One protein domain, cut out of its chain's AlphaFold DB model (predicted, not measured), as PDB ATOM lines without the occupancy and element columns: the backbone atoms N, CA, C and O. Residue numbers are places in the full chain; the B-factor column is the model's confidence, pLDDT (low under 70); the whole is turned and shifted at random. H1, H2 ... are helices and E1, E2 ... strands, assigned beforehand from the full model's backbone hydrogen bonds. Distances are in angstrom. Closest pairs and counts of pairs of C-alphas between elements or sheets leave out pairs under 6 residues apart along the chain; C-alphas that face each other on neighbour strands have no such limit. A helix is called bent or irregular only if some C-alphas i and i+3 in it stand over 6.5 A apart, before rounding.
ATOM      1  N   GLU A 505       7.965 -56.304 102.516       45.47
ATOM      2  CA  GLU A 505       6.585 -56.048 102.074       45.47
ATOM      3  C   GLU A 505       5.542 -56.873 102.860       45.47
ATOM      4  O   GLU A 505       4.367 -56.500 102.922       45.47
ATOM      5  N   THR A 506       5.974 -57.951 103.531       48.78
ATOM      6  CA  THR A 506       5.154 -58.789 104.422       48.78
ATOM      7  C   THR A 506       4.620 -58.026 105.645       48.78
ATOM      8  O   THR A 506       3.583 -58.400 106.205       48.78
ATOM      9  N   ASP A 507       5.248 -56.907 106.028       60.50
ATOM     10  CA  ASP A 507       4.872 -56.126 107.210       60.50
ATOM     11  C   ASP A 507       3.455 -55.537 107.142       60.50
ATOM     12  O   ASP A 507       2.848 -55.305 108.192       60.50
ATOM     13  N   GLN A 508       2.862 -55.349 105.953       64.06
ATOM     14  CA  GLN A 508       1.508 -54.783 105.835       64.06
ATOM     15  C   GLN A 508       0.453 -55.568 106.630       64.06
ATOM     16  O   GLN A 508      -0.468 -54.958 107.177       64.06
ATOM     17  N   VAL A 509       0.582 -56.896 106.742       70.75
ATOM     18  CA  VAL A 509      -0.357 -57.724 107.519       70.75
ATOM     19  C   VAL A 509      -0.197 -57.454 109.016       70.75
ATOM     20  O   VAL A 509      -1.173 -57.115 109.685       70.75
ATOM     21  N   PHE A 510       1.035 -57.508 109.534       73.38
ATOM     22  CA  PHE A 510       1.325 -57.220 110.942       73.38
ATOM     23  C   PHE A 510       0.942 -55.784 111.335       73.38
ATOM     24  O   PHE A 510       0.405 -55.562 112.420       73.38
ATOM     25  N   LEU A 511       1.165 -54.811 110.450       69.88
ATOM     26  CA  LEU A 511       0.839 -53.402 110.673       69.88
ATOM     27  C   LEU A 511      -0.670 -53.133 110.605       69.88
ATOM     28  O   LEU A 511      -1.184 -52.334 111.388       69.88
ATOM     29  N   LYS A 512      -1.402 -53.829 109.727       74.50
ATOM     30  CA  LYS A 512      -2.871 -53.808 109.672       74.50
ATOM     31  C   LYS A 512      -3.488 -54.424 110.929       74.50
ATOM     32  O   LYS A 512      -4.423 -53.848 111.482       74.50
ATOM     33  N   ASP A 513      -2.926 -55.523 111.424       74.69
ATOM     34  CA  ASP A 513      -3.310 -56.144 112.695       74.69
ATOM     35  C   ASP A 513      -2.996 -55.233 113.894       74.69
ATOM     36  O   ASP A 513      -3.851 -55.008 114.751       74.69
ATOM     37  N   LEU A 514      -1.803 -54.627 113.933       74.31
ATOM     38  CA  LEU A 514      -1.405 -53.626 114.930       74.31
ATOM     39  C   LEU A 514      -2.360 -52.419 114.932       74.31
ATOM     40  O   LEU A 514      -2.788 -51.981 116.002       74.31
ATOM     41  N   ALA A 515      -2.746 -51.919 113.752       72.19
ATOM     42  CA  ALA A 515      -3.772 -50.888 113.605       72.19
ATOM     43  C   ALA A 515      -5.108 -51.363 114.188       72.19
ATOM     44  O   ALA A 515      -5.712 -50.688 115.023       72.19
ATOM     45  N   HIS A 516      -5.558 -52.545 113.768       79.38
ATOM     46  CA  HIS A 516      -6.843 -53.112 114.143       79.38
ATOM     47  C   HIS A 516      -6.955 -53.313 115.661       79.38
ATOM     48  O   HIS A 516      -7.909 -52.829 116.263       79.38
ATOM     49  N   PHE A 517      -5.956 -53.912 116.315       77.31
ATOM     50  CA  PHE A 517      -5.958 -54.101 117.771       77.31
ATOM     51  C   PHE A 517      -5.824 -52.785 118.554       77.31
ATOM     52  O   PHE A 517      -6.371 -52.679 119.652       77.31
ATOM     53  N   LYS A 518      -5.147 -51.768 118.005       72.56
ATOM     54  CA  LYS A 518      -5.042 -50.430 118.613       72.56
ATOM     55  C   LYS A 518      -6.350 -49.633 118.524       72.56
ATOM     56  O   LYS A 518      -6.675 -48.901 119.458       72.56
ATOM     57  N   TYR A 519      -7.082 -49.762 117.415       71.94
ATOM     58  CA  TYR A 519      -8.333 -49.036 117.150       71.94
ATOM     59  C   TYR A 519      -9.610 -49.858 117.416       71.94
ATOM     60  O   TYR A 519     -10.714 -49.327 117.284       71.94
ATOM     61  N   MET A 520      -9.479 -51.120 117.843       76.31
ATOM     62  CA  MET A 520     -10.574 -51.956 118.348       76.31
ATOM     63  C   MET A 520     -11.403 -51.200 119.396       76.31
ATOM     64  O   MET A 520     -10.867 -50.578 120.320       76.31
ATOM     65  N   LYS A 521     -12.733 -51.288 119.284       71.94
ATOM     66  CA  LYS A 521     -13.650 -50.662 120.241       71.94
ATOM     67  C   LYS A 521     -13.426 -51.265 121.632       71.94
ATOM     68  O   LYS A 521     -13.654 -52.454 121.840       71.94
ATOM     69  N   LYS A 522     -13.031 -50.424 122.591       75.50
ATOM     70  CA  LYS A 522     -12.945 -50.802 124.007       75.50
ATOM     71  C   LYS A 522     -14.314 -51.255 124.502       75.50
ATOM     72  O   LYS A 522     -15.296 -50.533 124.321       75.50
ATOM     73  N   THR A 523     -14.380 -52.420 125.137       76.25
ATOM     74  CA  THR A 523     -15.646 -52.941 125.666       76.25
ATOM     75  C   THR A 523     -16.127 -52.167 126.883       76.25
ATOM     76  O   THR A 523     -15.326 -51.697 127.690       76.25
ATOM     77  N   SER A 524     -17.439 -52.182 127.095       81.50
ATOM     78  CA  SER A 524     -18.074 -51.805 128.363       81.50
ATOM     79  C   SER A 524     -17.860 -52.817 129.513       81.50
ATOM     80  O   SER A 524     -18.348 -52.591 130.622       81.50
ATOM     81  N   MET A 525     -17.133 -53.921 129.279       86.31
ATOM     82  CA  MET A 525     -17.085 -55.094 130.159       86.31
ATOM     83  C   MET A 525     -16.614 -54.770 131.596       86.31
ATOM     84  O   MET A 525     -15.496 -54.290 131.799       86.31
ATOM     85  N   PRO A 526     -17.402 -55.118 132.634       87.62
ATOM     86  CA  PRO A 526     -16.957 -55.066 134.022       87.62
ATOM     87  C   PRO A 526     -15.723 -55.937 134.290       87.62
ATOM     88  O   PRO A 526     -15.666 -57.099 133.892       87.62
ATOM     89  N   TYR A 527     -14.768 -55.426 135.075       88.50
ATOM     90  CA  TYR A 527     -13.549 -56.153 135.465       88.50
ATOM     91  C   TYR A 527     -13.803 -57.526 136.115       88.50
ATOM     92  O   TYR A 527     -12.951 -58.408 136.025       88.50
ATOM     93  N   SER A 528     -14.970 -57.738 136.732       85.75
ATOM     94  CA  SER A 528     -15.396 -59.043 137.246       85.75
ATOM     95  C   SER A 528     -15.649 -60.080 136.147       85.75
ATOM     96  O   SER A 528     -15.319 -61.243 136.351       85.75
ATOM     97  N   LEU A 529     -16.164 -59.695 134.975       88.25
ATOM     98  CA  LEU A 529     -16.384 -60.632 133.869       88.25
ATOM     99  C   LEU A 529     -15.064 -61.107 133.259       88.25
ATOM    100  O   LEU A 529     -14.892 -62.309 133.090       88.25
ATOM    101  N   TYR A 530     -14.095 -60.210 133.042       91.38
ATOM    102  CA  TYR A 530     -12.737 -60.593 132.628       91.38
ATOM    103  C   TYR A 530     -12.109 -61.620 133.587       91.38
ATOM    104  O   TYR A 530     -11.558 -62.628 133.150       91.38
ATOM    105  N   ILE A 531     -12.202 -61.384 134.902       90.38
ATOM    106  CA  ILE A 531     -11.663 -62.300 135.921       90.38
ATOM    107  C   ILE A 531     -12.435 -63.630 135.925       90.38
ATOM    108  O   ILE A 531     -11.814 -64.684 136.041       90.38
ATOM    109  N   GLY A 532     -13.762 -63.602 135.764       89.38
ATOM    110  CA  GLY A 532     -14.599 -64.800 135.660       89.38
ATOM    111  C   GLY A 532     -14.261 -65.658 134.439       89.38
ATOM    112  O   GLY A 532     -14.061 -66.863 134.581       89.38
ATOM    113  N   LEU A 533     -14.109 -65.035 133.262       92.31
ATOM    114  CA  LEU A 533     -13.702 -65.707 132.021       92.31
ATOM    115  C   LEU A 533     -12.351 -66.408 132.189       92.31
ATOM    116  O   LEU A 533     -12.218 -67.555 131.778       92.31
ATOM    117  N   VAL A 534     -11.370 -65.772 132.840       93.50
ATOM    118  CA  VAL A 534     -10.071 -66.413 133.105       93.50
ATOM    119  C   VAL A 534     -10.196 -67.541 134.133       93.50
ATOM    120  O   VAL A 534      -9.768 -68.661 133.869       93.50
ATOM    121  N   LEU A 535     -10.782 -67.284 135.306       90.56
ATOM    122  CA  LEU A 535     -10.743 -68.235 136.424       90.56
ATOM    123  C   LEU A 535     -11.653 -69.461 136.255       90.56
ATOM    124  O   LEU A 535     -11.381 -70.483 136.885       90.56
ATOM    125  N   SER A 536     -12.696 -69.400 135.422       90.69
ATOM    126  CA  SER A 536     -13.483 -70.589 135.043       90.69
ATOM    127  C   SER A 536     -12.710 -71.535 134.110       90.69
ATOM    128  O   SER A 536     -13.019 -72.725 134.028       90.69
ATOM    129  N   ASN A 537     -11.677 -71.020 133.439       92.75
ATOM    130  CA  ASN A 537     -10.989 -71.638 132.303       92.75
ATOM    131  C   ASN A 537      -9.493 -71.887 132.563       92.75
ATOM    132  O   ASN A 537      -8.704 -72.040 131.628       92.75
ATOM    133  N   ILE A 538      -9.097 -71.942 133.838       91.69
ATOM    134  CA  ILE A 538      -7.761 -72.394 134.229       91.69
ATOM    135  C   ILE A 538      -7.634 -73.915 134.087       91.69
ATOM    136  O   ILE A 538      -8.509 -74.663 134.527       91.69
ATOM    137  N   ASP A 539      -6.528 -74.334 133.482       86.62
ATOM    138  CA  ASP A 539      -6.046 -75.719 133.403       86.62
ATOM    139  C   ASP A 539      -5.224 -76.088 134.658       86.62
ATOM    140  O   ASP A 539      -5.159 -77.233 135.097       86.62
ATOM    141  N   THR A 540      -4.638 -75.079 135.316       86.06
ATOM    142  CA  THR A 540      -3.880 -75.236 136.560       86.06
ATOM    143  C   THR A 540      -4.770 -75.180 137.807       86.06
ATOM    144  O   THR A 540      -5.829 -74.552 137.829       86.06
ATOM    145  N   TYR A 541      -4.295 -75.754 138.922       82.31
ATOM    146  CA  TYR A 541      -4.980 -75.681 140.225       82.31
ATOM    147  C   TYR A 541      -5.256 -74.238 140.695       82.31
ATOM    148  O   TYR A 541      -6.223 -74.006 141.424       82.31
ATOM    149  N   ALA A 542      -4.405 -73.284 140.303       84.69
ATOM    150  CA  ALA A 542      -4.547 -71.849 140.535       84.69
ATOM    151  C   ALA A 542      -3.661 -71.049 139.561       84.69
ATOM    152  O   ALA A 542      -2.686 -71.582 139.028       84.69
ATOM    153  N   ILE A 543      -3.960 -69.761 139.372       86.94
ATOM    154  CA  ILE A 543      -3.244 -68.857 138.451       86.94
ATOM    155  C   ILE A 543      -2.710 -67.609 139.174       86.94
ATOM    156  O   ILE A 543      -3.309 -67.141 140.147       86.94
ATOM    157  N   SER A 544      -1.582 -67.057 138.711       88.75
ATOM    158  CA  SER A 544      -1.006 -65.824 139.268       88.75
ATOM    159  C   SER A 544      -1.656 -64.566 138.676       88.75
ATOM    160  O   SER A 544      -2.157 -64.569 137.552       88.75
ATOM    161  N   VAL A 545      -1.586 -63.439 139.392       85.88
ATOM    162  CA  VAL A 545      -2.091 -62.140 138.888       85.88
ATOM    163  C   VAL A 545      -1.406 -61.711 137.583       85.88
ATOM    164  O   VAL A 545      -2.043 -61.096 136.729       85.88
ATOM    165  N   ALA A 546      -0.121 -62.036 137.408       86.44
ATOM    166  CA  ALA A 546       0.611 -61.700 136.189       86.44
ATOM    167  C   ALA A 546       0.053 -62.460 134.977       86.44
ATOM    168  O   ALA A 546      -0.074 -61.893 133.893       86.44
ATOM    169  N   ASP A 547      -0.341 -63.716 135.176       89.69
ATOM    170  CA  ASP A 547      -0.881 -64.558 134.112       89.69
ATOM    171  C   ASP A 547      -2.366 -64.282 133.853       89.69
ATOM    172  O   ASP A 547      -2.802 -64.397 132.711       89.69
ATOM    173  N   ILE A 548      -3.120 -63.785 134.844       90.62
ATOM    174  CA  ILE A 548      -4.443 -63.178 134.610       90.62
ATOM    175  C   ILE A 548      -4.322 -61.996 133.629       90.62
ATOM    176  O   ILE A 548      -5.126 -61.898 132.706       90.62
ATOM    177  N   TYR A 549      -3.300 -61.135 133.748       91.44
ATOM    178  CA  TYR A 549      -3.097 -60.057 132.766       91.44
ATOM    179  C   TYR A 549      -2.785 -60.590 131.359       91.44
ATOM    180  O   TYR A 549      -3.351 -60.082 130.394       91.44
ATOM    181  N   LYS A 550      -1.920 -61.612 131.237       89.81
ATOM    182  CA  LYS A 550      -1.630 -62.269 129.945       89.81
ATOM    183  C   LYS A 550      -2.899 -62.869 129.332       89.81
ATOM    184  O   LYS A 550      -3.141 -62.703 128.145       89.81
ATOM    185  N   SER A 551      -3.719 -63.522 130.156       93.12
ATOM    186  CA  SER A 551      -4.982 -64.160 129.761       93.12
ATOM    187  C   SER A 551      -5.996 -63.141 129.230       93.12
ATOM    188  O   SER A 551      -6.645 -63.378 128.214       93.12
ATOM    189  N   ILE A 552      -6.087 -61.973 129.876       92.50
ATOM    190  CA  ILE A 552      -6.933 -60.860 129.423       92.50
ATOM    191  C   ILE A 552      -6.428 -60.287 128.093       92.50
ATOM    192  O   ILE A 552      -7.241 -60.083 127.200       92.50
ATOM    193  N   ILE A 553      -5.116 -60.086 127.927       90.38
ATOM    194  CA  ILE A 553      -4.520 -59.588 126.670       90.38
ATOM    195  C   ILE A 553      -4.677 -60.600 125.519       90.38
ATOM    196  O   ILE A 553      -4.953 -60.204 124.390       90.38
ATOM    197  N   PHE A 554      -4.555 -61.903 125.798       91.44
ATOM    198  CA  PHE A 554      -4.796 -62.974 124.823       91.44
ATOM    199  C   PHE A 554      -6.220 -62.923 124.256       91.44
ATOM    200  O   PHE A 554      -6.395 -62.960 123.039       91.44
ATOM    201  N   MET A 555      -7.226 -62.799 125.130       91.81
ATOM    202  CA  MET A 555      -8.621 -62.659 124.708       91.81
ATOM    203  C   MET A 555      -8.876 -61.308 124.026       91.81
ATOM    204  O   MET A 555      -9.463 -61.280 122.950       91.81
ATOM    205  N   PHE A 556      -8.428 -60.207 124.638       90.88
ATOM    206  CA  PHE A 556      -8.780 -58.825 124.301       90.88
ATOM    207  C   PHE A 556      -7.510 -58.002 124.002       90.88
ATOM    208  O   PHE A 556      -6.983 -57.323 124.891       90.88
ATOM    209  N   PRO A 557      -6.988 -58.032 122.761       86.81
ATOM    210  CA  PRO A 557      -5.662 -57.491 122.444       86.81
ATOM    211  C   PRO A 557      -5.571 -55.964 122.593       86.81
ATOM    212  O   PRO A 557      -4.501 -55.436 122.889       86.81
ATOM    213  N   HIS A 558      -6.695 -55.245 122.507       83.94
ATOM    214  CA  HIS A 558      -6.757 -53.803 122.770       83.94
ATOM    215  C   HIS A 558      -6.305 -53.413 124.196       83.94
ATOM    216  O   HIS A 558      -5.862 -52.284 124.418       83.94
ATOM    217  N   MET A 559      -6.341 -54.349 125.156       85.50
ATOM    218  CA  MET A 559      -5.872 -54.148 126.536       85.50
ATOM    219  C   MET A 559      -4.339 -54.042 126.661       85.50
ATOM    220  O   MET A 559      -3.828 -53.598 127.697       85.50
ATOM    221  N   GLU A 560      -3.588 -54.432 125.624       80.81
ATOM    222  CA  GLU A 560      -2.125 -54.311 125.577       80.81
ATOM    223  C   GLU A 560      -1.676 -52.855 125.368       80.81
ATOM    224  O   GLU A 560      -0.773 -52.387 126.065       80.81
ATOM    225  N   PHE A 561      -2.384 -52.115 124.505       73.94
ATOM    226  CA  PHE A 561      -2.110 -50.716 124.133       73.94
ATOM    227  C   PHE A 561      -2.650 -49.679 125.132       73.94
ATOM    228  O   PHE A 561      -2.482 -48.469 124.949       73.94
ATOM    229  N   GLU A 562      -3.313 -50.121 126.204       67.69
ATOM    230  CA  GLU A 562      -3.765 -49.222 127.259       67.69
ATOM    231  C   GLU A 562      -2.592 -48.720 128.113       67.69
ATOM    232  O   GLU A 562      -2.075 -49.420 128.988       67.69
ATOM    233  N   ALA A 563      -2.251 -47.440 127.911       52.78
ATOM    234  CA  ALA A 563      -1.239 -46.684 128.658       52.78
ATOM    235  C   ALA A 563      -1.408 -46.714 130.186       52.78
ATOM    236  O   ALA A 563      -0.494 -46.352 130.932       52.78
ATOM    237  N   GLU A 564      -2.608 -47.036 130.671       53.12
ATOM    238  CA  GLU A 564      -2.934 -46.892 132.074       53.12
ATOM    239  C   GLU A 564      -2.620 -48.144 132.893       53.12
ATOM    240  O   GLU A 564      -3.178 -49.227 132.727       53.12
ATOM    241  N   ILE A 565      -1.831 -47.923 133.942       57.69
ATOM    242  CA  ILE A 565      -1.692 -48.834 135.085       57.69
ATOM    243  C   ILE A 565      -3.047 -49.002 135.824       57.69
ATOM    244  O   ILE A 565      -3.171 -49.869 136.694       57.69
ATOM    245  N   SER A 566      -4.076 -48.215 135.472       65.88
ATOM    246  CA  SER A 566      -5.423 -48.270 136.046       65.88
ATOM    247  C   SER A 566      -6.084 -49.632 135.830       65.88
ATOM    248  O   SER A 566      -6.393 -50.256 136.837       65.88
ATOM    249  N   TRP A 567      -6.208 -50.172 134.609       83.19
ATOM    250  CA  TRP A 567      -6.924 -51.445 134.389       83.19
ATOM    251  C   TRP A 567      -6.288 -52.616 135.148       83.19
ATOM    252  O   TRP A 567      -6.969 -53.342 135.875       83.19
ATOM    253  N   ARG A 568      -4.955 -52.736 135.102       85.31
ATOM    254  CA  ARG A 568      -4.189 -53.747 135.859       85.31
ATOM    255  C   ARG A 568      -4.346 -53.570 137.379       85.31
ATOM    256  O   ARG A 568      -4.281 -54.527 138.151       85.31
ATOM    257  N   SER A 569      -4.588 -52.347 137.845       81.69
ATOM    258  CA  SER A 569      -4.856 -52.054 139.260       81.69
ATOM    259  C   SER A 569      -6.325 -52.251 139.642       81.69
ATOM    260  O   SER A 569      -6.587 -52.699 140.754       81.69
ATOM    261  N   SER A 570      -7.264 -52.027 138.723       83.62
ATOM    262  CA  SER A 570      -8.690 -52.334 138.867       83.62
ATOM    263  C   SER A 570      -8.934 -53.838 138.907       83.62
ATOM    264  O   SER A 570      -9.689 -54.292 139.756       83.62
ATOM    265  N   ILE A 571      -8.235 -54.633 138.088       86.56
ATOM    266  CA  ILE A 571      -8.223 -56.102 138.187       86.56
ATOM    267  C   ILE A 571      -7.732 -56.539 139.575       86.56
ATOM    268  O   ILE A 571      -8.446 -57.256 140.274       86.56
ATOM    269  N   ARG A 572      -6.574 -56.042 140.041       84.31
ATOM    270  CA  ARG A 572      -6.086 -56.322 141.408       84.31
ATOM    271  C   ARG A 572      -7.081 -55.902 142.486       84.31
ATOM    272  O   ARG A 572      -7.321 -56.667 143.411       84.31
ATOM    273  N   HIS A 573      -7.674 -54.717 142.369       81.94
ATOM    274  CA  HIS A 573      -8.672 -54.245 143.320       81.94
ATOM    275  C   HIS A 573      -9.921 -55.137 143.308       81.94
ATOM    276  O   HIS A 573     -10.389 -55.500 144.376       81.94
ATOM    277  N   THR A 574     -10.423 -55.565 142.151       82.19
ATOM    278  CA  THR A 574     -11.579 -56.474 142.047       82.19
ATOM    279  C   THR A 574     -11.281 -57.872 142.607       82.19
ATOM    280  O   THR A 574     -12.162 -58.478 143.205       82.19
ATOM    281  N   ILE A 575     -10.039 -58.358 142.499       80.12
ATOM    282  CA  ILE A 575      -9.584 -59.620 143.121       80.12
ATOM    283  C   ILE A 575      -9.456 -59.499 144.657       80.12
ATOM    284  O   ILE A 575      -9.642 -60.480 145.374       80.12
ATOM    285  N   ILE A 576      -9.113 -58.314 145.178       72.94
ATOM    286  CA  ILE A 576      -8.821 -58.078 146.608       72.94
ATOM    287  C   ILE A 576     -10.039 -57.534 147.383       72.94
ATOM    288  O   ILE A 576     -10.158 -57.742 148.593       72.94
ATOM    289  N   SER A 577     -10.941 -56.814 146.717       66.12
ATOM    290  CA  SER A 577     -12.062 -56.110 147.340       66.12
ATOM    291  C   SER A 577     -13.202 -57.073 147.663       66.12
ATOM    292  O   SER A 577     -13.812 -57.654 146.769       66.12
ATOM    293  N   LYS A 578     -13.543 -57.187 148.951       52.62
ATOM    294  CA  LYS A 578     -14.607 -58.060 149.489       52.62
ATOM    295  C   LYS A 578     -16.043 -57.611 149.135       52.62
ATOM    296  O   LYS A 578     -16.959 -57.815 149.922       52.62
ATOM    297  N   LYS A 579     -16.253 -56.956 147.989       50.25
ATOM    298  CA  LYS A 579     -17.577 -56.590 147.463       50.25
ATOM    299  C   LYS A 579     -18.143 -57.726 146.600       50.25
ATOM    300  O   LYS A 579     -18.178 -57.570 145.390       50.25
ATOM    301  N   ASN A 580     -18.569 -58.833 147.204       53.00
ATOM    302  CA  ASN A 580     -19.566 -59.821 146.730       53.00
ATOM    303  C   ASN A 580     -19.470 -60.437 145.301       53.00
ATOM    304  O   ASN A 580     -20.213 -61.364 145.000       53.00
ATOM    305  N   TYR A 581     -18.580 -59.995 144.404       56.03
ATOM    306  CA  TYR A 581     -18.367 -60.588 143.074       56.03
ATOM    307  C   TYR A 581     -17.668 -61.952 143.168       56.03
ATOM    308  O   TYR A 581     -17.776 -62.783 142.273       56.03
ATOM    309  N   PHE A 582     -16.901 -62.158 144.246       64.88
ATOM    310  CA  PHE A 582     -15.900 -63.217 144.355       64.88
ATOM    311  C   PHE A 582     -15.725 -63.753 145.785       64.88
ATOM    312  O   PHE A 582     -14.637 -64.192 146.156       64.88
ATOM    313  N   ASP A 583     -16.795 -63.826 146.583       52.53
ATOM    314  CA  ASP A 583     -16.770 -64.471 147.919       52.53
ATOM    315  C   ASP A 583     -16.263 -65.930 147.853       52.53
ATOM    316  O   ASP A 583     -15.731 -66.510 148.807       52.53
ATOM    317  N   LYS A 584     -16.387 -66.514 146.657       56.25
ATOM    318  CA  LYS A 584     -15.956 -67.856 146.290       56.25
ATOM    319  C   LYS A 584     -14.578 -67.920 145.617       56.25
ATOM    320  O   LYS A 584     -14.228 -68.989 145.138       56.25
ATOM    321  N   ILE A 585     -13.761 -66.864 145.589       61.56
ATOM    322  CA  ILE A 585     -12.335 -67.016 145.247       61.56
ATOM    323  C   ILE A 585     -11.572 -67.566 146.460       61.56
ATOM    324  O   ILE A 585     -11.760 -67.146 147.605       61.56
ATOM    325  N   ALA A 586     -10.702 -68.539 146.214       57.41
ATOM    326  CA  ALA A 586      -9.610 -68.899 147.101       57.41
ATOM    327  C   ALA A 586      -8.370 -68.101 146.679       57.41
ATOM    328  O   ALA A 586      -7.832 -68.317 145.592       57.41
ATOM    329  N   LYS A 587      -7.905 -67.198 147.552       60.91
ATOM    330  CA  LYS A 587      -6.480 -66.869 147.600       60.91
ATOM    331  C   LYS A 587      -5.802 -68.068 148.249       60.91
ATOM    332  O   LYS A 587      -6.148 -68.416 149.376       60.91
ATOM    333  N   LEU A 588      -4.861 -68.672 147.545       59.31
ATOM    334  CA  LEU A 588      -3.955 -69.659 148.116       59.31
ATOM    335  C   LEU A 588      -2.716 -68.912 148.608       59.31
ATOM    336  O   LEU A 588      -2.278 -67.943 147.972       59.31
ATOM    337  N   ASP A 589      -2.204 -69.301 149.773       45.00
ATOM    338  CA  ASP A 589      -1.043 -68.628 150.339       45.00
ATOM    339  C   ASP A 589       0.228 -68.899 149.538       45.00
ATOM    340  O   ASP A 589       0.300 -69.798 148.699       45.00
ATOM    341  N   ALA A 590       1.183 -67.988 149.701       47.22
ATOM    342  CA  ALA A 590       2.269 -67.851 148.756       47.22
ATOM    343  C   ALA A 590       3.184 -69.076 148.769       47.22
ATOM    344  O   ALA A 590       3.626 -69.528 149.824       47.22
ATOM    345  N   THR A 591       3.564 -69.529 147.574       46.22
ATOM    346  CA  THR A 591       4.799 -70.301 147.419       46.22
ATOM    347  C   THR A 591       5.982 -69.463 147.917       46.22
ATOM    348  O   THR A 591       5.902 -68.232 147.967       46.22
ATOM    349  N   GLU A 592       7.109 -70.104 148.227       41.22
ATOM    350  CA  GLU A 592       8.324 -69.485 148.796       41.22
ATOM    351  C   GLU A 592       8.810 -68.223 148.047       41.22
ATOM    352  O   GLU A 592       9.459 -67.348 148.613       41.22
ATOM    353  N   LYS A 593       8.442 -68.086 146.766       46.34
ATOM    354  CA  LYS A 593       8.758 -66.948 145.883       46.34
ATOM    355  C   LYS A 593       7.878 -65.701 146.126       46.34
ATOM    356  O   LYS A 593       8.055 -64.671 145.465       46.34
ATOM    357  N   GLY A 594       6.927 -65.762 147.062       49.25
ATOM    358  CA  GLY A 594       6.073 -64.639 147.460       49.25
ATOM    359  C   GLY A 594       5.054 -64.230 146.390       49.25
ATOM    360  O   GLY A 594       4.844 -63.034 146.174       49.25
ATOM    361  N   VAL A 595       4.470 -65.201 145.680       56.31
ATOM    362  CA  VAL A 595       3.460 -64.984 144.628       56.31
ATOM    363  C   VAL A 595       2.087 -65.423 145.140       56.31
ATOM    364  O   VAL A 595       1.935 -66.542 145.616       56.31
ATOM    365  N   CYS A 596       1.084 -64.543 145.047       64.69
ATOM    366  CA  CYS A 596      -0.303 -64.882 145.381       64.69
ATOM    367  C   CYS A 596      -0.993 -65.527 144.173       64.69
ATOM    368  O   CYS A 596      -1.068 -64.905 143.109       64.69
ATOM    369  N   ASN A 597      -1.529 -66.732 144.374       78.81
ATOM    370  CA  ASN A 597      -2.263 -67.490 143.365       78.81
ATOM    371  C   ASN A 597      -3.757 -67.557 143.711       78.81
ATOM    372  O   ASN A 597      -4.141 -67.563 144.885       78.81
ATOM    373  N   TYR A 598      -4.596 -67.609 142.676       82.75
ATOM    374  CA  TYR A 598      -6.046 -67.475 142.783       82.75
ATOM    375  C   TYR A 598      -6.777 -68.596 142.040       82.75
ATOM    376  O   TYR A 598      -6.355 -69.021 140.965       82.75
ATOM    377  N   ARG A 599      -7.891 -69.055 142.617       82.88
ATOM    378  CA  ARG A 599      -8.773 -70.098 142.071       82.88
ATOM    379  C   ARG A 599     -10.230 -69.803 142.443       82.88
ATOM    380  O   ARG A 599     -10.490 -69.286 143.528       82.88
ATOM    381  N   LEU A 600     -11.191 -70.183 141.604       82.56
ATOM    382  CA  LEU A 600     -12.601 -70.283 142.001       82.56
ATOM    383  C   LEU A 600     -12.878 -71.543 142.853       82.56
ATOM    384  O   LEU A 600     -12.398 -72.639 142.554       82.56
ATOM    385  N   LYS A 601     -13.695 -71.391 143.904       75.81
ATOM    386  CA  LYS A 601     -14.207 -72.476 144.769       75.81
ATOM    387  C   LYS A 601     -15.481 -73.137 144.214       75.81
ATOM    388  O   LYS A 601     -15.811 -74.237 144.636       75.81
ATOM    389  N   CYS A 602     -16.202 -72.493 143.293       73.75
ATOM    390  CA  CYS A 602     -17.243 -73.116 142.460       73.75
ATOM    391  C   CYS A 602     -17.386 -72.361 141.128       73.75
ATOM    392  O   CYS A 602     -16.767 -71.311 140.961       73.75
ATOM    393  N   ALA A 603     -18.234 -72.858 140.222       79.06
ATOM    394  CA  ALA A 603     -18.577 -72.184 138.967       79.06
ATOM    395  C   ALA A 603     -18.950 -70.698 139.164       79.06
ATOM    396  O   ALA A 603     -19.613 -70.338 140.145       79.06
ATOM    397  N   PHE A 604     -18.509 -69.853 138.229       84.25
ATOM    398  CA  PHE A 604     -18.820 -68.425 138.191       84.25
ATOM    399  C   PHE A 604     -20.138 -68.181 137.450       84.25
ATOM    400  O   PHE A 604     -20.390 -68.780 136.408       84.25
ATOM    401  N   ASP A 605     -20.977 -67.294 137.982       82.44
ATOM    402  CA  ASP A 605     -22.299 -67.012 137.427       82.44
ATOM    403  C   ASP A 605     -22.248 -65.769 136.531       82.44
ATOM    404  O   ASP A 605     -22.437 -64.635 136.977       82.44
ATOM    405  N   PHE A 606     -21.964 -65.991 135.249       85.25
ATOM    406  CA  PHE A 606     -21.879 -64.930 134.247       85.25
ATOM    407  C   PHE A 606     -23.195 -64.132 134.110       85.25
ATOM    408  O   PHE A 606     -23.150 -62.912 133.923       85.25
ATOM    409  N   THR A 607     -24.357 -64.774 134.301       81.75
ATOM    410  CA  THR A 607     -25.684 -64.133 134.197       81.75
ATOM    411  C   THR A 607     -25.900 -63.093 135.303       81.75
ATOM    412  O   THR A 607     -26.243 -61.937 135.040       81.75
ATOM    413  N   LYS A 608     -25.555 -63.430 136.556       76.88
ATOM    414  CA  LYS A 608     -25.606 -62.494 137.699       76.88
ATOM    415  C   LYS A 608     -24.601 -61.343 137.602       76.88
ATOM    416  O   LYS A 608     -24.682 -60.396 138.385       76.88
ATOM    417  N   HIS A 609     -23.669 -61.397 136.651       72.94
ATOM    418  CA  HIS A 609     -22.661 -60.366 136.421       72.94
ATOM    419  C   HIS A 609     -22.815 -59.616 135.086       72.94
ATOM    420  O   HIS A 609     -21.929 -58.845 134.723       72.94
ATOM    421  N   GLY A 610     -23.965 -59.760 134.413       70.38
ATOM    422  CA  GLY A 610     -24.386 -58.890 133.305       70.38
ATOM    423  C   GLY A 610     -24.374 -59.527 131.914       70.38
ATOM    424  O   GLY A 610     -24.727 -58.856 130.949       70.38
ATOM    425  N   LEU A 611     -24.022 -60.809 131.780       81.81
ATOM    426  CA  LEU A 611     -24.102 -61.537 130.505       81.81
ATOM    427  C   LEU A 611     -25.506 -62.108 130.270       81.81
ATOM    428  O   LEU A 611     -25.694 -63.317 130.190       81.81
ATOM    429  N   ASN A 612     -26.486 -61.206 130.177       75.81
ATOM    430  CA  ASN A 612     -27.899 -61.532 129.940       75.81
ATOM    431  C   ASN A 612     -28.413 -61.033 128.580       75.81
ATOM    432  O   ASN A 612     -29.429 -61.520 128.093       75.81
ATOM    433  N   GLU A 613     -27.735 -60.058 127.971       83.00
ATOM    434  CA  GLU A 613     -28.188 -59.391 126.747       83.00
ATOM    435  C   GLU A 613     -27.365 -59.844 125.527       83.00
ATOM    436  O   GLU A 613     -26.147 -59.630 125.503       83.00
ATOM    437  N   PRO A 614     -27.990 -60.407 124.473       84.56
ATOM    438  CA  PRO A 614     -27.276 -60.852 123.271       84.56
ATOM    439  C   PRO A 614     -26.479 -59.744 122.563       84.56
ATOM    440  O   PRO A 614     -25.412 -60.007 122.015       84.56
ATOM    441  N   ALA A 615     -26.948 -58.492 122.619       84.00
ATOM    442  CA  ALA A 615     -26.233 -57.340 122.064       84.00
ATOM    443  C   ALA A 615     -24.912 -57.052 122.805       84.00
ATOM    444  O   ALA A 615     -23.903 -56.725 122.181       84.00
ATOM    445  N   VAL A 616     -24.896 -57.234 124.129       84.81
ATOM    446  CA  VAL A 616     -23.703 -57.079 124.976       84.81
ATOM    447  C   VAL A 616     -22.723 -58.235 124.744       84.81
ATOM    448  O   VAL A 616     -21.521 -58.010 124.616       84.81
ATOM    449  N   VAL A 617     -23.230 -59.464 124.581       86.56
ATOM    450  CA  VAL A 617     -22.427 -60.624 124.145       86.56
ATOM    451  C   VAL A 617     -21.764 -60.364 122.785       86.56
ATOM    452  O   VAL A 617     -20.573 -60.632 122.626       86.56
ATOM    453  N   ALA A 618     -22.501 -59.805 121.820       87.31
ATOM    454  CA  ALA A 618     -21.968 -59.457 120.505       87.31
ATOM    455  C   ALA A 618     -20.901 -58.345 120.571       87.31
ATOM    456  O   ALA A 618     -19.860 -58.478 119.929       87.31
ATOM    457  N   GLU A 619     -21.096 -57.294 121.382       88.38
ATOM    458  CA  GLU A 619     -20.058 -56.271 121.619       88.38
ATOM    459  C   GLU A 619     -18.756 -56.902 122.131       88.38
ATOM    460  O   GLU A 619     -17.677 -56.587 121.625       88.38
ATOM    461  N   TYR A 620     -18.843 -57.803 123.112       89.75
ATOM    462  CA  TYR A 620     -17.656 -58.431 123.687       89.75
ATOM    463  C   TYR A 620     -16.962 -59.364 122.690       89.75
ATOM    464  O   TYR A 620     -15.750 -59.238 122.511       89.75
ATOM    465  N   LYS A 621     -17.709 -60.225 121.983       89.19
ATOM    466  CA  LYS A 621     -17.169 -61.090 120.916       89.19
ATOM    467  C   LYS A 621     -16.410 -60.288 119.859       89.19
ATOM    468  O   LYS A 621     -15.269 -60.618 119.561       89.19
ATOM    469  N   ASN A 622     -16.989 -59.190 119.371       87.69
ATOM    470  CA  ASN A 622     -16.392 -58.342 118.329       87.69
ATOM    471  C   ASN A 622     -15.102 -57.613 118.765       87.69
ATOM    472  O   ASN A 622     -14.437 -56.993 117.939       87.69
ATOM    473  N   SER A 623     -14.750 -57.663 120.052       86.75
ATOM    474  CA  SER A 623     -13.520 -57.084 120.612       86.75
ATOM    475  C   SER A 623     -12.433 -58.121 120.938       86.75
ATOM    476  O   SER A 623     -11.352 -57.756 121.413       86.75
ATOM    477  N   MET A 624     -12.734 -59.410 120.734       89.25
ATOM    478  CA  MET A 624     -11.822 -60.515 121.011       89.25
ATOM    479  C   MET A 624     -10.950 -60.858 119.806       89.25
ATOM    480  O   MET A 624     -11.376 -60.751 118.661       89.25
ATOM    481  N   ARG A 625      -9.746 -61.375 120.072       87.94
ATOM    482  CA  ARG A 625      -8.883 -61.986 119.045       87.94
ATOM    483  C   ARG A 625      -9.464 -63.296 118.491       87.94
ATOM    484  O   ARG A 625      -9.258 -63.617 117.327       87.94
ATOM    485  N   PHE A 626     -10.174 -64.039 119.340       90.38
ATOM    486  CA  PHE A 626     -10.715 -65.369 119.048       90.38
ATOM    487  C   PHE A 626     -12.194 -65.477 119.497       90.38
ATOM    488  O   PHE A 626     -12.476 -66.144 120.499       90.38
ATOM    489  N   PRO A 627     -13.135 -64.778 118.822       90.62
ATOM    490  CA  PRO A 627     -14.554 -64.703 119.210       90.62
ATOM    491  C   PRO A 627     -15.246 -66.058 119.414       90.62
ATOM    492  O   PRO A 627     -16.081 -66.206 120.308       90.62
ATOM    493  N   GLU A 628     -14.880 -67.064 118.621       89.44
ATOM    494  CA  GLU A 628     -15.469 -68.403 118.604       89.44
ATOM    495  C   GLU A 628     -15.143 -69.204 119.888       89.44
ATOM    496  O   GLU A 628     -15.819 -70.182 120.205       89.44
ATOM    497  N   LEU A 629     -14.176 -68.745 120.701       90.25
ATOM    498  CA  LEU A 629     -13.933 -69.287 122.044       90.25
ATOM    499  C   LEU A 629     -14.982 -68.851 123.076       90.25
ATOM    500  O   LEU A 629     -15.086 -69.489 124.122       90.25
ATOM    501  N   PHE A 630     -15.722 -67.760 122.839       91.44
ATOM    502  CA  PHE A 630     -16.520 -67.099 123.878       91.44
ATOM    503  C   PHE A 630     -17.566 -68.020 124.518       91.44
ATOM    504  O   PHE A 630     -17.673 -68.053 125.741       91.44
ATOM    505  N   GLU A 631     -18.271 -68.825 123.717       89.88
ATOM    506  CA  GLU A 631     -19.265 -69.783 124.224       89.88
ATOM    507  C   GLU A 631     -18.617 -70.848 125.122       89.88
ATOM    508  O   GLU A 631     -19.056 -71.069 126.250       89.88
ATOM    509  N   LYS A 632     -17.491 -71.430 124.680       89.69
ATOM    510  CA  LYS A 632     -16.720 -72.409 125.467       89.69
ATOM    511  C   LYS A 632     -16.110 -71.792 126.737       89.69
ATOM    512  O   LYS A 632     -15.913 -72.493 127.729       89.69
ATOM    513  N   LEU A 633     -15.826 -70.487 126.733       91.69
ATOM    514  CA  LEU A 633     -15.320 -69.747 127.891       91.69
ATOM    515  C   LEU A 633     -16.418 -69.446 128.930       91.69
ATOM    516  O   LEU A 633     -16.141 -69.562 130.124       91.69
ATOM    517  N   ILE A 634     -17.651 -69.099 128.535       90.19
ATOM    518  CA  ILE A 634     -18.728 -68.825 129.512       90.19
ATOM    519  C   ILE A 634     -19.267 -70.095 130.191       90.19
ATOM    520  O   ILE A 634     -19.680 -70.029 131.345       90.19
ATOM    521  N   ILE A 635     -19.202 -71.257 129.533       87.88
ATOM    522  CA  ILE A 635     -19.517 -72.556 130.165       87.88
ATOM    523  C   ILE A 635     -18.328 -73.146 130.947       87.88
ATOM    524  O   ILE A 635     -18.515 -73.996 131.814       87.88
ATOM    525  N   GLY A 636     -17.109 -72.648 130.708       85.88
ATOM    526  CA  GLY A 636     -15.903 -73.049 131.438       85.88
ATOM    527  C   GLY A 636     -15.179 -74.278 130.873       85.88
ATOM    528  O   GLY A 636     -14.381 -74.881 131.590       85.88
ATOM    529  N   GLU A 637     -15.447 -74.676 129.631       87.38
ATOM    530  CA  GLU A 637     -14.842 -75.852 128.980       87.38
ATOM    531  C   GLU A 637     -13.490 -75.549 128.311       87.38
ATOM    532  O   GLU A 637     -12.670 -76.444 128.121       87.38
ATOM    533  N   CYS A 638     -13.215 -74.286 127.981       87.69
ATOM    534  CA  CYS A 638     -12.007 -73.878 127.263       87.69
ATOM    535  C   CYS A 638     -10.796 -73.740 128.208       87.69
ATOM    536  O   CYS A 638     -10.426 -72.628 128.576       87.69
ATOM    537  N   LYS A 639     -10.173 -74.851 128.629       89.81
ATOM    538  CA  LYS A 639      -9.039 -74.883 129.588       89.81
ATOM    539  C   LYS A 639      -7.711 -74.351 129.015       89.81
ATOM    540  O   LYS A 639      -6.718 -75.060 128.917       89.81
ATOM    541  N   VAL A 640      -7.696 -73.078 128.626       88.44
ATOM    542  CA  VAL A 640      -6.586 -72.419 127.915       88.44
ATOM    543  C   VAL A 640      -5.666 -71.592 128.826       88.44
ATOM    544  O   VAL A 640      -4.605 -71.152 128.388       88.44
ATOM    545  N   PHE A 641      -6.028 -71.367 130.096       92.25
ATOM    546  CA  PHE A 641      -5.266 -70.479 130.985       92.25
ATOM    547  C   PHE A 641      -4.391 -71.226 132.014       92.25
ATOM    548  O   PHE A 641      -4.858 -72.178 132.637       92.25
ATOM    549  N   PRO A 642      -3.147 -70.770 132.278       88.25
ATOM    550  CA  PRO A 642      -2.497 -69.597 131.688       88.25
ATOM    551  C   PRO A 642      -2.065 -69.821 130.220       88.25
ATOM    552  O   PRO A 642      -1.833 -70.966 129.835       88.25
ATOM    553  N   PRO A 643      -1.962 -68.754 129.402       85.38
ATOM    554  CA  PRO A 643      -1.766 -68.848 127.952       85.38
ATOM    555  C   PRO A 643      -0.303 -69.170 127.593       85.38
ATOM    556  O   PRO A 643       0.500 -68.278 127.313       85.38
ATOM    557  N   GLU A 644       0.034 -70.458 127.645       86.62
ATOM    558  CA  GLU A 644       1.277 -71.045 127.125       86.62
ATOM    559  C   GLU A 644       1.055 -71.614 125.725       86.62
ATOM    560  O   GLU A 644      -0.053 -72.016 125.371       86.62
ATOM    561  N   ASP A 645       2.120 -71.647 124.932       82.31
ATOM    562  CA  ASP A 645       1.996 -71.738 123.479       82.31
ATOM    563  C   ASP A 645       1.538 -73.146 123.056       82.31
ATOM    564  O   ASP A 645       0.531 -73.263 122.362       82.31
ATOM    565  N   ASP A 646       2.072 -74.200 123.679       81.75
ATOM    566  CA  ASP A 646       1.609 -75.590 123.527       81.75
ATOM    567  C   ASP A 646       0.153 -75.833 123.978       81.75
ATOM    568  O   ASP A 646      -0.460 -76.828 123.586       81.75
ATOM    569  N   ARG A 647      -0.411 -74.996 124.866       82.69
ATOM    570  CA  ARG A 647      -1.837 -75.077 125.260       82.69
ATOM    571  C   ARG A 647      -2.728 -74.299 124.304       82.69
ATOM    572  O   ARG A 647      -3.846 -74.729 124.042       82.69
ATOM    573  N   ILE A 648      -2.235 -73.184 123.771       85.00
ATOM    574  CA  ILE A 648      -2.937 -72.402 122.755       85.00
ATOM    575  C   ILE A 648      -3.059 -73.226 121.471       85.00
ATOM    576  O   ILE A 648      -4.178 -73.384 120.997       85.00
ATOM    577  N   SER A 649      -1.967 -73.808 120.963       84.88
ATOM    578  CA  SER A 649      -1.969 -74.616 119.732       84.88
ATOM    579  C   SER A 649      -3.028 -75.722 119.786       84.88
ATOM    580  O   SER A 649      -4.012 -75.656 119.052       84.88
ATOM    581  N   ARG A 650      -2.950 -76.622 120.780       84.62
ATOM    582  CA  ARG A 650      -3.904 -77.735 120.974       84.62
ATOM    583  C   ARG A 650      -5.376 -77.322 121.109       84.62
ATOM    584  O   ARG A 650      -6.260 -78.131 120.844       84.62
ATOM    585  N   ILE A 651      -5.669 -76.104 121.569       83.44
ATOM    586  CA  ILE A 651      -7.051 -75.621 121.736       83.44
ATOM    587  C   ILE A 651      -7.538 -74.870 120.493       83.44
ATOM    588  O   ILE A 651      -8.723 -74.945 120.164       83.44
ATOM    589  N   LEU A 652      -6.652 -74.158 119.794       85.19
ATOM    590  CA  LEU A 652      -7.005 -73.410 118.592       85.19
ATOM    591  C   LEU A 652      -7.019 -74.285 117.332       85.19
ATOM    592  O   LEU A 652      -7.872 -74.051 116.488       85.19
ATOM    593  N   GLU A 653      -6.164 -75.305 117.211       85.75
ATOM    594  CA  GLU A 653      -6.090 -76.220 116.048       85.75
ATOM    595  C   GLU A 653      -7.410 -76.963 115.777       85.75
ATOM    596  O   GLU A 653      -7.700 -77.349 114.649       85.75
ATOM    597  N   HIS A 654      -8.243 -77.136 116.805       82.50
ATOM    598  CA  HIS A 654      -9.570 -77.752 116.705       82.50
ATOM    599  C   HIS A 654     -10.711 -76.737 116.467       82.50
ATOM    600  O   HIS A 654     -11.885 -77.096 116.576       82.50
ATOM    601  N   ILE A 655     -10.390 -75.457 116.239       84.06
ATOM    602  CA  ILE A 655     -11.358 -74.343 116.137       84.06
ATOM    603  C   ILE A 655     -11.010 -73.380 114.981       84.06
ATOM    604  O   ILE A 655     -11.902 -72.734 114.436       84.06
ATOM    605  N   TYR A 656      -9.739 -73.288 114.588       87.06
ATOM    606  CA  TYR A 656      -9.216 -72.351 113.597       87.06
ATOM    607  C   TYR A 656      -8.175 -73.015 112.692       87.06
ATOM    608  O   TYR A 656      -7.445 -73.910 113.110       87.06
ATOM    609  N   GLU A 657      -8.052 -72.505 111.468       87.31
ATOM    610  CA  GLU A 657      -7.004 -72.902 110.526       87.31
ATOM    611  C   GLU A 657      -5.593 -72.622 111.087       87.31
ATOM    612  O   GLU A 657      -5.383 -71.552 111.676       87.31
ATOM    613  N   PRO A 658      -4.594 -73.499 110.841       84.88
ATOM    614  CA  PRO A 658      -3.220 -73.318 111.319       84.88
ATOM    615  C   PRO A 658      -2.613 -71.948 110.991       84.88
ATOM    616  O   PRO A 658      -1.932 -71.365 111.830       84.88
ATOM    617  N   VAL A 659      -2.934 -71.376 109.825       83.19
ATOM    618  CA  VAL A 659      -2.471 -70.039 109.404       83.19
ATOM    619  C   VAL A 659      -2.917 -68.946 110.387       83.19
ATOM    620  O   VAL A 659      -2.117 -68.104 110.788       83.19
ATOM    621  N   LYS A 660      -4.168 -68.977 110.870       83.00
ATOM    622  CA  LYS A 660      -4.698 -67.997 111.844       83.00
ATOM    623  C   LYS A 660      -4.014 -68.122 113.218       83.00
ATOM    624  O   LYS A 660      -3.948 -67.145 113.967       83.00
ATOM    625  N   ILE A 661      -3.478 -69.302 113.532       84.50
ATOM    626  CA  ILE A 661      -2.747 -69.612 114.770       84.50
ATOM    627  C   ILE A 661      -1.277 -69.180 114.648       84.50
ATOM    628  O   ILE A 661      -0.760 -68.488 115.526       84.50
ATOM    629  N   GLN A 662      -0.630 -69.506 113.527       82.25
ATOM    630  CA  GLN A 662       0.727 -69.078 113.185       82.25
ATOM    631  C   GLN A 662       0.829 -67.548 113.159       82.25
ATOM    632  O   GLN A 662       1.662 -66.984 113.872       82.25
ATOM    633  N   ASN A 663      -0.096 -66.869 112.470       82.44
ATOM    634  CA  ASN A 663      -0.179 -65.406 112.438       82.44
ATOM    635  C   ASN A 663      -0.329 -64.802 113.846       82.44
ATOM    636  O   ASN A 663       0.215 -63.735 114.123       82.44
ATOM    637  N   TYR A 664      -1.027 -65.476 114.772       85.31
ATOM    638  CA  TYR A 664      -1.102 -65.036 116.168       85.31
ATOM    639  C   TYR A 664       0.249 -65.148 116.890       85.31
ATOM    640  O   TYR A 664       0.655 -64.187 117.554       85.31
ATOM    641  N   PHE A 665       0.941 -66.286 116.785       84.75
ATOM    642  CA  PHE A 665       2.243 -66.469 117.429       84.75
ATOM    643  C   PHE A 665       3.292 -65.513 116.859       84.75
ATOM    644  O   PHE A 665       4.015 -64.877 117.629       84.75
ATOM    645  N   GLU A 666       3.309 -65.332 115.540       80.31
ATOM    646  CA  GLU A 666       4.177 -64.379 114.856       80.31
ATOM    647  C   GLU A 666       3.860 -62.933 115.262       80.31
ATOM    648  O   GLU A 666       4.756 -62.214 115.707       80.31
ATOM    649  N   CYS A 667       2.589 -62.516 115.218       80.06
ATOM    650  CA  CYS A 667       2.150 -61.202 115.696       80.06
ATOM    651  C   CYS A 667       2.600 -60.965 117.146       80.06
ATOM    652  O   CYS A 667       3.142 -59.908 117.462       80.06
ATOM    653  N   ARG A 668       2.454 -61.961 118.029       82.25
ATOM    654  CA  ARG A 668       2.891 -61.892 119.430       82.25
ATOM    655  C   ARG A 668       4.418 -61.855 119.581       82.25
ATOM    656  O   ARG A 668       4.906 -61.195 120.498       82.25
ATOM    657  N   LEU A 669       5.182 -62.527 118.721       78.44
ATOM    658  CA  LEU A 669       6.647 -62.476 118.717       78.44
ATOM    659  C   LEU A 669       7.149 -61.110 118.229       78.44
ATOM    660  O   LEU A 669       7.906 -60.449 118.945       78.44
ATOM    661  N   ARG A 670       6.642 -60.634 117.084       74.00
ATOM    662  CA  ARG A 670       6.876 -59.282 116.550       74.00
ATOM    663  C   ARG A 670       6.487 -58.206 117.577       74.00
ATOM    664  O   ARG A 670       7.266 -57.283 117.810       74.00
ATOM    665  N   MET A 671       5.368 -58.370 118.294       76.50
ATOM    666  CA  MET A 671       4.938 -57.467 119.375       76.50
ATOM    667  C   MET A 671       5.920 -57.439 120.555       76.50
ATOM    668  O   MET A 671       6.277 -56.358 121.016       76.50
ATOM    669  N   LYS A 672       6.407 -58.600 121.032       73.75
ATOM    670  CA  LYS A 672       7.448 -58.663 122.081       73.75
ATOM    671  C   LYS A 672       8.711 -57.909 121.648       73.75
ATOM    672  O   LYS A 672       9.244 -57.123 122.429       73.75
ATOM    673  N   ILE A 673       9.171 -58.134 120.412       69.06
ATOM    674  CA  ILE A 673      10.353 -57.472 119.835       69.06
ATOM    675  C   ILE A 673      10.145 -55.952 119.789       69.06
ATOM    676  O   ILE A 673      10.982 -55.210 120.307       69.06
ATOM    677  N   LEU A 674       9.012 -55.489 119.259       67.31
ATOM    678  CA  LEU A 674       8.662 -54.070 119.173       67.31
ATOM    679  C   LEU A 674       8.590 -53.418 120.568       67.31
ATOM    680  O   LEU A 674       9.284 -52.434 120.825       67.31
ATOM    681  N   ILE A 675       7.862 -54.029 121.512       69.06
ATOM    682  CA  ILE A 675       7.789 -53.599 122.920       69.06
ATOM    683  C   ILE A 675       9.186 -53.509 123.555       69.06
ATOM    684  O   ILE A 675       9.449 -52.559 124.291       69.06
ATOM    685  N   SER A 676      10.082 -54.462 123.278       63.41
ATOM    686  CA  SER A 676      11.445 -54.463 123.834       63.41
ATOM    687  C   SER A 676      12.362 -53.373 123.270       63.41
ATOM    688  O   SER A 676      13.300 -52.978 123.958       63.41
ATOM    689  N   ARG A 677      12.101 -52.878 122.049       58.44
ATOM    690  CA  ARG A 677      12.958 -51.886 121.377       58.44
ATOM    691  C   ARG A 677      12.470 -50.451 121.567       58.44
ATOM    692  O   ARG A 677      13.278 -49.599 121.915       58.44
ATOM    693  N   ILE A 678      11.172 -50.180 121.385       59.19
ATOM    694  CA  ILE A 678      10.615 -48.818 121.542       59.19
ATOM    695  C   ILE A 678       9.941 -48.572 122.900       59.19
ATOM    696  O   ILE A 678       9.618 -47.431 123.229       59.19
ATOM    697  N   GLY A 679       9.749 -49.613 123.717       58.53
ATOM    698  CA  GLY A 679       9.108 -49.529 125.028       58.53
ATOM    699  C   GLY A 679       7.578 -49.442 124.961       58.53
ATOM    700  O   GLY A 679       6.993 -48.787 124.098       58.53
ATOM    701  N   THR A 680       6.896 -50.049 125.940       62.31
ATOM    702  CA  THR A 680       5.415 -50.071 126.022       62.31
ATOM    703  C   THR A 680       4.770 -48.684 125.949       62.31
ATOM    704  O   THR A 680       3.702 -48.528 125.362       62.31
ATOM    705  N   LYS A 681       5.426 -47.665 126.519       58.19
ATOM    706  CA  LYS A 681       4.936 -46.276 126.564       58.19
ATOM    707  C   LYS A 681       4.787 -45.637 125.176       58.19
ATOM    708  O   LYS A 681       3.947 -44.755 125.042       58.19
ATOM    709  N   SER A 682       5.574 -46.070 124.191       59.16
ATOM    710  CA  SER A 682       5.636 -45.478 122.843       59.16
ATOM    711  C   SER A 682       4.590 -46.066 121.886       59.16
ATOM    712  O   SER A 682       4.164 -45.405 120.945       59.16
ATOM    713  N   LEU A 683       4.135 -47.296 122.157       56.78
ATOM    714  CA  LEU A 683       3.038 -47.960 121.434       56.78
ATOM    715  C   LEU A 683       1.649 -47.468 121.868       56.78
ATOM    716  O   LEU A 683       0.685 -47.518 121.103       56.78
ATOM    717  N   CYS A 684       1.549 -47.005 123.110       57.81
ATOM    718  CA  CYS A 684       0.338 -46.423 123.667       57.81
ATOM    719  C   CYS A 684       0.039 -45.052 123.037       57.81
ATOM    720  O   CYS A 684       0.960 -44.325 122.669       57.81
TER     721      CYS A 684
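Overview. This is residues 505 to 684 of the 834 residues of an uncharacterized protein of Rhabditophanes sp. KR3021 (UniProt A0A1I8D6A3). Three short helices, H2, H3 and H4, make a small core, with H2 packed on both others; a narrow hairpin of E1 and E2 covers one end of it. Beyond the other end the long helix H8 is crossed nearly at right angles by H1, without close packing, while H5 and H6 make a corner at one side of the core. The printed part has 180 residues, with named elements in the order H1, H2, H3, H4, E1, E2, H5, H6, H7, H8, H9; its class is mostly helix, and its two strands form one antiparallel sheet. The whole is compact, with a radius of gyration of the C-alphas of 16.5 A and spans of 52 by 39 by 30 A.

Arrangement. E1, residues 585 to 591, and E2, residues 595 to 600, form an antiparallel hairpin, with N 586 and O 599 2.8 A apart and N 588 and O 597 3.0 A apart, both within hydrogen-bond range. Residues 543 to 544 pair antiparallel with residues 597 to 598 of E2. The closest C-alphas of E2 and H3, residues 545 to 555, are those of Asn 597 and Val 545, 7.0 A apart. H2, residues 527 to 535, touches H3, about perpendicular at 85 degrees, with the C-alphas of Val 534 and Ser 551 closest at 6.5 A. H4, residues 565 to 576, touches H2 with residues 570 to 575 alone; the C-alphas of Ile 571 and Tyr 527 are closest, 6.0 A apart. H6, residues 627 to 635, is close to H2 but not clearly touching, with the C-alphas of Leu 633 and Leu 533 closest at 6.0 A. H5, residues 614 to 621, and H6 only just touch, with 3 pairs of C-alphas within 8 A, and only at the corner by their link; the C-alphas of Lys 621 and Pro 627 are closest, 4.8 A apart. H8, residues 658 to 678, is apart from H3. It is close to but not clearly touching H1, residues 507 to 519, about perpendicular at 79 degrees, with the C-alphas of Cys 667 and Phe 510 closest at 6.3 A. H7, residues 645 to 652, and H9, residues 680 to 683, are each close to H8 but not clearly touching: Leu 652 and Ile 661 have C-alphas 6.9 A apart, and Leu 683 and Ile 675 7.5 A, the closest of each pair. Every O i to N i+4 pair is within hydrogen-bond range in H1, H2, H3, H4, H5 and H8, against 3 of 5 in H6 and 3 of 4 in H7; H9 is too short for such a pair.

Along the chain. From first to last C-alpha, E1 measures 17.6 A, E2 17.1 A, H8 29.9 A, H1 18.0 A, H4 16.4 A and H3 15.6 A. H1 begins at C-alpha 507, (4.872, -56.126, 107.210), E1 at C-alpha 585, (-12.335, -67.016, 145.247), and H9 ends at C-alpha 683, (3.038, -47.960, 121.434). H6 is irregular, but only just: C-alphas 628 and 631 are 6.9 A apart.

Size, cuts and confidence. The two C-alphas farthest apart are those of Glu 505 and Asp 583, 52.1 A. The printed part has no cut, and its one long link is residues 601 to 613, between E2 and H5. The mean pLDDT of the printed part is 77.9; residues 505 to 508, 511, 562 to 566, 577 to 596 and 673 to 684 are under 70.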